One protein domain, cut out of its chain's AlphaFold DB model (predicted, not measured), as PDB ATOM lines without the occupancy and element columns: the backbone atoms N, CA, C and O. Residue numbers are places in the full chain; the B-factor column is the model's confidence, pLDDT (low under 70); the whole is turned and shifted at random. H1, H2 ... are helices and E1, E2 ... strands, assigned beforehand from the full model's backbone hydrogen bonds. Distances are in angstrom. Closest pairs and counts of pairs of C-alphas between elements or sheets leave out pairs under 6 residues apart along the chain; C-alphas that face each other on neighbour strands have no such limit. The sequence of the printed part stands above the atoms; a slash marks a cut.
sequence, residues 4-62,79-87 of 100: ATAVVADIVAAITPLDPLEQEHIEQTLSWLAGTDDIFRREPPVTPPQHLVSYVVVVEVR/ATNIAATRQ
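Overview. This is residues 4 to 62 and 79 to 87 of the 100 residues of an uncharacterized protein of Nocardia nova (UniProt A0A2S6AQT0). A helical hairpin, H1 and H2 side by side, makes one layer over a narrow ribbon of two antiparallel strands, E1 and E2, with E2 the nearer strand to H2 and few close contacts between the layers. Residues 36 to 49 make a long loop from H2 to the ribbon, and residues 57 to 62 run past E1 to a cut. The printed part has 68 residues with two named helices and two named strands, in the order H1, H2, E1, E2, and its class is mixed, helices and strands. It is only just compact, close to loose, with a radius of gyration of the C-alphas of 13.0 A, and elongated, spanning 40 by 24 by 21 A.

Arrangement. Start with H1, residues 4 to 13, and H2, residues 20 to 35, a helical hairpin. They touch, H2 with residues 26 to 33 alone, and their closest C-alphas, Ala 9 and Leu 30, are 6.1 A apart. Their lines stand at a shallow tilt of 23 degrees, opposite ways. In both helices every O i to N i+4 pair is within hydrogen-bond range. Next look at E1, residues 50 to 56, and E2, residues 80 to 86, antiparallel neighbours at 152 degrees. N 53 and O 83 are within hydrogen-bond range at 3.1 A, as are N 85 and O 51 at 3.2 A. The closest C-alphas of H2 and E2, Thr 29 and Ala 84, are 6.6 A apart. H2 and E1 are near each other, with 5 pairs of C-alphas within 10 A, while H1 and E1 are apart.

Along the chain. Find C-alpha 4 at (140.462, 206.577, 171.864); from there H1 runs 14.3 A to C-alpha 13. H2 runs 23.0 A from C-alpha 20 at (154.533, 219.533, 152.751). E1 measures 19.3 A, and E2 runs 18.4 A to C-alpha 86 at (135.226, 216.794, 156.252).

Size, cuts and confidence. The C-alphas farthest apart, of Gly 35 and Arg 62, are 41.8 A apart. Residues 63 to 78 are not printed, and C-alphas 62 and 79 stand 15.9 A apart across this cut. The link from H2 to E1 is long, with 14 residues. The model's pLDDT is under 70 at residues 44, 46 and 79 to 87.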
ATOM      1  N   ALA A   4     140.381 206.894 173.288       89.19
ATOM      2  CA  ALA A   4     140.462 206.577 171.864       89.19
ATOM      3  C   ALA A   4     141.041 207.739 171.035       89.19
ATOM      4  O   ALA A   4     141.918 207.520 170.206       89.19
ATOM      5  N   THR A   5     140.591 208.969 171.291       92.00
ATOM      6  CA  THR A   5     141.104 210.181 170.636       92.00
ATOM      7  C   THR A   5     142.587 210.382 170.928       92.00
ATOM      8  O   THR A   5     143.342 210.705 170.017       92.00
ATOM      9  N   ALA A   6     143.017 210.109 172.166       92.69
ATOM     10  CA  ALA A   6     144.420 210.189 172.564       92.69
ATOM     11  C   ALA A   6     145.306 209.237 171.758       92.69
ATOM     12  O   ALA A   6     146.294 209.660 171.169       92.69
ATOM     13  N   VAL A   7     144.897 207.971 171.653       94.31
ATOM     14  CA  VAL A   7     145.638 206.962 170.885       94.31
ATOM     15  C   VAL A   7     145.729 207.346 169.408       94.31
ATOM     16  O   VAL A   7     146.778 207.186 168.793       94.31
ATOM     17  N   VAL A   8     144.649 207.871 168.823       93.31
ATOM     18  CA  VAL A   8     144.665 208.313 167.421       93.31
ATOM     19  C   VAL A   8     145.585 209.521 167.237       93.31
ATOM     20  O   VAL A   8     146.342 209.543 166.272       93.31
ATOM     21  N   ALA A   9     145.572 210.486 168.161       94.19
ATOM     22  CA  ALA A   9     146.484 211.627 168.126       94.19
ATOM     23  C   ALA A   9     147.955 211.183 168.198       94.19
ATOM     24  O   ALA A   9     148.765 211.669 167.412       94.19
ATOM     25  N   ASP A  10     148.281 210.211 169.053       95.44
ATOM     26  CA  ASP A  10     149.634 209.653 169.155       95.44
ATOM     27  C   ASP A  10     150.070 208.961 167.853       95.44
ATOM     28  O   ASP A  10     151.206 209.128 167.409       95.44
ATOM     29  N   ILE A  11     149.167 208.215 167.203       94.88
ATOM     30  CA  ILE A  11     149.449 207.576 165.908       94.88
ATOM     31  C   ILE A  11     149.707 208.633 164.829       94.88
ATOM     32  O   ILE A  11     150.674 208.508 164.084       94.88
ATOM     33  N   VAL A  12     148.869 209.674 164.752       93.88
ATOM     34  CA  VAL A  12     149.009 210.762 163.769       93.88
ATOM     35  C   VAL A  12     150.309 211.539 163.991       93.88
ATOM     36  O   VAL A  12     151.023 211.817 163.031       93.88
ATOM     37  N   ALA A  13     150.663 211.837 165.243       95.00
ATOM     38  CA  ALA A  13     151.894 212.549 165.590       95.00
ATOM     39  C   ALA A  13     153.175 211.750 165.284       95.00
ATOM     40  O   ALA A  13     154.246 212.338 165.152       95.00
ATOM     41  N   ALA A  14     153.081 210.421 165.176       96.12
ATOM     42  CA  ALA A  14     154.209 209.549 164.859       96.12
ATOM     43  C   ALA A  14     154.462 209.383 163.346       96.12
ATOM     44  O   ALA A  14     155.426 208.714 162.964       96.12
ATOM     45  N   ILE A  15     153.613 209.952 162.483       93.25
ATOM     46  CA  ILE A  15     153.787 209.893 161.028       93.25
ATOM     47  C   ILE A  15     154.955 210.797 160.622       93.25
ATOM     48  O   ILE A  15     154.972 211.987 160.925       93.25
ATOM     49  N   THR A  16     155.926 210.236 159.897       94.62
ATOM     50  CA  THR A  16     156.952 211.036 159.220       94.62
ATOM     51  C   THR A  16     156.378 211.541 157.894       94.62
ATOM     52  O   THR A  16     156.107 210.703 157.032       94.62
ATOM     53  N   PRO A  17     156.224 212.861 157.696       93.25
ATOM     54  CA  PRO A  17     155.678 213.412 156.458       93.25
ATOM     55  C   PRO A  17     156.617 213.143 155.274       93.25
ATOM     56  O   PRO A  17     157.838 213.302 155.377       93.25
ATOM     57  N   LEU A  18     156.045 212.762 154.136       92.06
ATOM     58  CA  LEU A  18     156.744 212.584 152.864       92.06
ATOM     59  C   LEU A  18     156.843 213.894 152.075       92.06
ATOM     60  O   LEU A  18     157.806 214.093 151.332       92.06
ATOM     61  N   ASP A  19     155.861 214.782 152.237       90.62
ATOM     62  CA  ASP A  19     155.775 216.064 151.543       90.62
ATOM     63  C   ASP A  19     155.113 217.160 152.418       90.62
ATOM     64  O   ASP A  19     154.610 216.876 153.511       90.62
ATOM     65  N   PRO A  20     155.134 218.439 151.985       94.75
ATOM     66  CA  PRO A  20     154.533 219.533 152.751       94.75
ATOM     67  C   PRO A  20     153.015 219.425 152.927       94.75
ATOM     68  O   PRO A  20     152.486 219.928 153.915       94.75
ATOM     69  N   LEU A  21     152.315 218.787 151.985       93.88
ATOM     70  CA  LEU A  21     150.867 218.615 152.061       93.88
ATOM     71  C   LEU A  21     150.511 217.620 153.174       93.88
ATOM     72  O   LEU A  21     149.571 217.836 153.932       93.88
ATOM     73  N   GLU A  22     151.286 216.546 153.316       91.56
ATOM     74  CA  GLU A  22     151.123 215.585 154.402       91.56
ATOM     75  C   GLU A  22     151.430 216.209 155.767       91.56
ATOM     76  O   GLU A  22     150.684 215.978 156.718       91.56
ATOM     77  N   GLN A  23     152.452 217.066 155.859       94.69
ATOM     78  CA  GLN A  23     152.714 217.842 157.076       94.69
ATOM     79  C   GLN A  23     151.513 218.726 157.452       94.69
ATOM     80  O   GLN A  23     151.083 218.717 158.606       94.69
ATOM     81  N   GLU A  24     150.930 219.441 156.485       94.31
ATOM     82  CA  GLU A  24     149.726 220.250 156.705       94.31
ATOM     83  C   GLU A  24     148.549 219.386 157.187       94.31
ATOM     84  O   GLU A  24     147.858 219.747 158.143       94.31
ATOM     85  N   HIS A  25     148.338 218.215 156.582       93.31
ATOM     86  CA  HIS A  25     147.287 217.291 157.005       93.31
ATOM     87  C   HIS A  25     147.494 216.768 158.433       93.31
ATOM     88  O   HIS A  25     146.516 216.654 159.180       93.31
ATOM     89  N   ILE A  26     148.735 216.466 158.834       93.62
ATOM     90  CA  ILE A  26     149.074 216.057 160.207       93.62
ATOM     91  C   ILE A  26     148.710 217.182 161.180       93.62
ATOM     92  O   ILE A  26     147.973 216.950 162.139       93.62
ATOM     93  N   GLU A  27     149.155 218.410 160.912       95.38
ATOM     94  CA  GLU A  27     148.888 219.574 161.764       95.38
ATOM     95  C   GLU A  27     147.387 219.872 161.890       95.38
ATOM     96  O   GLU A  27     146.870 220.047 162.997       95.38
ATOM     97  N   GLN A  28     146.659 219.867 160.770       93.88
ATOM     98  CA  GLN A  28     145.208 220.061 160.747       93.88
ATOM     99  C   GLN A  28     144.473 218.964 161.525       93.88
ATOM    100  O   GLN A  28     143.535 219.256 162.273       93.88
ATOM    101  N   THR A  29     144.903 217.709 161.382       93.38
ATOM    102  CA  THR A  29     144.295 216.569 162.079       93.38
ATOM    103  C   THR A  29     144.541 216.646 163.581       93.38
ATOM    104  O   THR A  29     143.598 216.483 164.352       93.38
ATOM    105  N   LEU A  30     145.766 216.948 164.020       94.25
ATOM    106  CA  LEU A  30     146.087 217.111 165.441       94.25
ATOM    107  C   LEU A  30     145.321 218.283 166.066       94.25
ATOM    108  O   LEU A  30     144.784 218.149 167.165       94.25
ATOM    109  N   SER A  31     145.209 219.402 165.347       93.88
ATOM    110  CA  SER A  31     144.404 220.554 165.767       93.88
ATOM    111  C   SER A  31     142.927 220.182 165.948       93.88
ATOM    112  O   SER A  31     142.312 220.518 166.961       93.88
ATOM    113  N   TRP A  32     142.362 219.412 165.014       93.12
ATOM    114  CA  TRP A  32     140.997 218.901 165.129       93.12
ATOM    115  C   TRP A  32     140.821 217.953 166.324       93.12
ATOM    116  O   TRP A  32     139.895 218.147 167.110       93.12
ATOM    117  N   LEU A  33     141.715 216.975 166.502       92.69
ATOM    118  CA  LEU A  33     141.665 216.005 167.607       92.69
ATOM    119  C   LEU A  33     141.813 216.669 168.982       92.69
ATOM    120  O   LEU A  33     141.214 216.210 169.950       92.69
ATOM    121  N   ALA A  34     142.554 217.775 169.077       92.44
ATOM    122  CA  ALA A  34     142.636 218.564 170.304       92.44
ATOM    123  C   ALA A  34     141.303 219.252 170.662       92.44
ATOM    124  O   ALA A  34     141.057 219.551 171.831       92.44
ATOM    125  N   GLY A  35     140.446 219.504 169.665       89.62
ATOM    126  CA  GLY A  35     139.171 220.205 169.812       89.62
ATOM    127  C   GLY A  35     137.932 219.311 169.917       89.62
ATOM    128  O   GLY A  35     136.839 219.842 170.116       89.62
ATOM    129  N   THR A  36     138.053 217.986 169.778       87.25
ATOM    130  CA  THR A  36     136.901 217.069 169.819       87.25
ATOM    131  C   THR A  36     137.208 215.758 170.533       87.25
ATOM    132  O   THR A  36     138.308 215.227 170.456       87.25
ATOM    133  N   ASP A  37     136.185 215.191 171.168       86.69
ATOM    134  CA  ASP A  37     136.193 213.816 171.681       86.69
ATOM    135  C   ASP A  37     135.274 212.882 170.872       86.69
ATOM    136  O   ASP A  37     135.233 211.675 171.105       86.69
ATOM    137  N   ASP A  38     134.558 213.433 169.890       87.06
ATOM    138  CA  ASP A  38     133.589 212.733 169.052       87.06
ATOM    139  C   ASP A  38     134.170 212.513 167.652       87.06
ATOM    140  O   ASP A  38     133.976 213.308 166.731       87.06
ATOM    141  N   ILE A  39     134.962 211.447 167.527       89.50
ATOM    142  CA  ILE A  39     135.697 211.106 166.299       89.50
ATOM    143  C   ILE A  39     135.042 209.977 165.501       89.50
ATOM    144  O   ILE A  39     135.438 209.722 164.366       89.50
ATOM    145  N   PHE A  40     134.055 209.279 166.063       88.62
ATOM    146  CA  PHE A  40     133.430 208.124 165.424       88.62
ATOM    147  C   PHE A  40     132.136 208.516 164.727       88.62
ATOM    148  O   PHE A  40     131.309 209.238 165.278       88.62
ATOM    149  N   ARG A  41     131.914 207.979 163.524       87.69
ATOM    150  CA  ARG A  41     130.611 208.088 162.865       87.69
ATOM    151  C   ARG A  41     129.579 207.295 163.665       87.69
ATOM    152  O   ARG A  41     129.701 206.080 163.804       87.69
ATOM    153  N   ARG A  42     128.556 207.989 164.157       84.88
ATOM    154  CA  ARG A  42     127.467 207.433 164.970       84.88
ATOM    155  C   ARG A  42     126.247 207.074 164.135       84.88
ATOM    156  O   ARG A  42     125.645 206.031 164.359       84.88
ATOM    157  N   GLU A  43     125.910 207.907 163.152       82.00
ATOM    158  CA  GLU A  43     124.707 207.731 162.336       82.00
ATOM    159  C   GLU A  43     124.999 207.961 160.844       82.00
ATOM    160  O   GLU A  43     125.758 208.873 160.478       82.00
ATOM    161  N   PRO A  44     124.405 207.156 159.946       63.12
ATOM    162  CA  PRO A  44     124.311 207.502 158.535       63.12
ATOM    163  C   PRO A  44     123.448 208.766 158.333       63.12
ATOM    164  O   PRO A  44     122.442 208.912 159.017       63.12
ATOM    165  N   PRO A  45     123.766 209.656 157.372       70.69
ATOM    166  CA  PRO A  45     124.865 209.557 156.422       70.69
ATOM    167  C   PRO A  45     126.221 210.003 156.994       70.69
ATOM    168  O   PRO A  45     127.203 209.368 156.629       70.69
ATOM    169  N   VAL A  46     126.312 210.992 157.893       67.50
ATOM    170  CA  VAL A  46     127.597 211.577 158.355       67.50
ATOM    171  C   VAL A  46     127.467 212.357 159.678       67.50
ATOM    172  O   VAL A  46     127.744 213.553 159.739       67.50
ATOM    173  N   THR A  47     127.039 211.703 160.757       77.38
ATOM    174  CA  THR A  47     127.059 212.320 162.098       77.38
ATOM    175  C   THR A  47     128.233 211.764 162.909       77.38
ATOM    176  O   THR A  47     128.211 210.564 163.192       77.38
ATOM    177  N   PRO A  48     129.218 212.574 163.348       81.50
ATOM    178  CA  PRO A  48     129.426 214.003 163.069       81.50
ATOM    179  C   PRO A  48     129.953 214.297 161.639       81.50
ATOM    180  O   PRO A  48     130.493 213.395 160.986       81.50
ATOM    181  N   PRO A  49     129.841 215.559 161.151       80.19
ATOM    182  CA  PRO A  49     130.233 215.937 159.784       80.19
ATOM    183  C   PRO A  49     131.708 215.684 159.456       80.19
ATOM    184  O   PRO A  49     132.049 215.421 158.303       80.19
ATOM    185  N   GLN A  50     132.569 215.771 160.473       87.44
ATOM    186  CA  GLN A  50     133.960 215.347 160.410       87.44
ATOM    187  C   GLN A  50     134.166 214.189 161.377       87.44
ATOM    188  O   GLN A  50     133.895 214.325 162.567       87.44
ATOM    189  N   HIS A  51     134.625 213.058 160.856       90.38
ATOM    190  CA  HIS A  51     134.865 211.838 161.617       90.38
ATOM    191  C   HIS A  51     136.091 211.103 161.069       90.38
ATOM    192  O   HIS A  51     136.557 211.355 159.955       90.38
ATOM    193  N   LEU A  52     136.611 210.191 161.882       90.38
ATOM    194  CA  LEU A  52     137.737 209.332 161.569       90.38
ATOM    195  C   LEU A  52     137.348 208.296 160.509       90.38
ATOM    196  O   LEU A  52     136.359 207.575 160.669       90.38
ATOM    197  N   VAL A  53     138.168 208.176 159.467       87.44
ATOM    198  CA  VAL A  53     138.073 207.117 158.457       87.44
ATOM    199  C   VAL A  53     139.439 206.448 158.307       87.44
ATOM    200  O   VAL A  53     140.477 207.108 158.331       87.44
ATOM    201  N   SER A  54     139.434 205.123 158.154       84.12
ATOM    202  CA  SER A  54     140.638 204.330 157.905       84.12
ATOM    203  C   SER A  54     140.585 203.746 156.503       84.12
ATOM    204  O   SER A  54     139.650 203.016 156.170       84.12
ATOM    205  N   TYR A  55     141.620 204.012 155.710       82.12
ATOM    206  CA  TYR A  55     141.808 203.392 154.404       82.12
ATOM    207  C   TYR A  55     142.938 202.369 154.456       82.12
ATOM    208  O   TYR A  55     143.950 202.561 155.130       82.12
ATOM    209  N   VAL A  56     142.761 201.279 153.714       83.69
ATOM    210  CA  VAL A  56     143.795 200.266 153.507       83.69
ATOM    211  C   VAL A  56     144.190 200.310 152.042       83.69
ATOM    212  O   VAL A  56     143.352 200.095 151.165       83.69
ATOM    213  N   VAL A  57     145.463 200.593 151.775       83.25
ATOM    214  CA  VAL A  57     146.014 200.532 150.421       83.25
ATOM    215  C   VAL A  57     146.532 199.119 150.179       83.25
ATOM    216  O   VAL A  57     147.436 198.647 150.867       83.25
ATOM    217  N   VAL A  58     145.948 198.430 149.199       86.75
ATOM    218  CA  VAL A  58     146.434 197.118 148.763       86.75
ATOM    219  C   VAL A  58     147.640 197.330 147.855       86.75
ATOM    220  O   VAL A  58     147.528 197.975 146.815       86.75
ATOM    221  N   VAL A  59     148.788 196.780 148.246       84.19
ATOM    222  CA  VAL A  59     150.036 196.861 147.477       84.19
ATOM    223  C   VAL A  59     150.493 195.470 147.044       84.19
ATOM    224  O   VAL A  59     150.503 194.531 147.840       84.19
ATOM    225  N   GLU A  60     150.895 195.328 145.779       84.00
ATOM    226  CA  GLU A  60     151.642 194.152 145.326       84.00
ATOM    227  C   GLU A  60     153.089 194.301 145.804       84.00
ATOM    228  O   GLU A  60     153.846 195.135 145.304       84.00
ATOM    229  N   VAL A  61     153.500 193.483 146.774       80.06
ATOM    230  CA  VAL A  61     154.910 193.426 147.164       80.06
ATOM    231  C   VAL A  61     155.641 192.547 146.161       80.06
ATOM    232  O   VAL A  61     155.677 191.323 146.291       80.06
ATOM    233  N   ARG A  62     156.271 193.167 145.163       73.81
ATOM    234  CA  ARG A  62     157.273 192.465 144.365       73.81
ATOM    235  C   ARG A  62     158.521 192.282 145.206       73.81
ATOM    236  O   ARG A  62     159.319 193.201 145.370       73.81
ATOM    237  N   ALA A  79     150.908 200.824 154.977       39.31
ATOM    238  CA  ALA A  79     150.526 202.229 155.010       39.31
ATOM    239  C   ALA A  79     149.032 202.307 155.353       39.31
ATOM    240  O   ALA A  79     148.171 202.043 154.511       39.31
ATOM    241  N   THR A  80     148.725 202.595 156.614       41.16
ATOM    242  CA  THR A  80     147.372 202.956 157.043       41.16
ATOM    243  C   THR A  80     147.274 204.472 156.994       41.16
ATOM    244  O   THR A  80     147.836 205.151 157.849       41.16
ATOM    245  N   ASN A  81     146.561 205.001 156.001       46.97
ATOM    246  CA  ASN A  81     146.252 206.426 155.959       46.97
ATOM    247  C   ASN A  81     145.064 206.689 156.886       46.97
ATOM    248  O   ASN A  81     143.957 206.193 156.649       46.97
ATOM    249  N   ILE A  82     145.313 207.460 157.942       51.09
ATOM    250  CA  ILE A  82     144.283 207.998 158.826       51.09
ATOM    251  C   ILE A  82     143.904 209.374 158.287       51.09
ATOM    252  O   ILE A  82     144.734 210.277 158.264       51.09
ATOM    253  N   ALA A  83     142.657 209.533 157.846       55.41
ATOM    254  CA  ALA A  83     142.144 210.809 157.365       55.41
ATOM    255  C   ALA A  83     140.910 211.219 158.173       55.41
ATOM    256  O   ALA A  83     140.011 210.410 158.417       55.41
ATOM    257  N   ALA A  84     140.851 212.493 158.564       53.97
ATOM    258  CA  ALA A  84     139.629 213.108 159.053       53.97
ATOM    259  C   ALA A  84     138.854 213.650 157.846       53.97
ATOM    260  O   ALA A  84     139.217 214.668 157.257       53.97
ATOM    261  N   THR A  85     137.801 212.954 157.423       49.41
ATOM    262  CA  THR A  85     137.003 213.404 156.278       49.41
ATOM    263  C   THR A  85     136.074 214.523 156.724       49.41
ATOM    264  O   THR A  85     135.175 214.282 157.520       49.41
ATOM    265  N   ARG A  86     136.242 215.734 156.185       47.72
ATOM    266  CA  ARG A  86     135.226 216.794 156.252       47.72
ATOM    267  C   ARG A  86     134.361 216.700 154.999       47.72
ATOM    268  O   ARG A  86     134.781 217.126 153.927       47.72
ATOM    269  N   GLN A  87     133.165 216.126 155.104       45.69
ATOM    270  CA  GLN A  87     132.272 216.045 153.948       45.69
ATOM    271  C   GLN A  87     131.480 217.357 153.822       45.69
ATOM    272  O   GLN A  87     130.673 217.694 154.688       45.69
TER     273      GLN A  87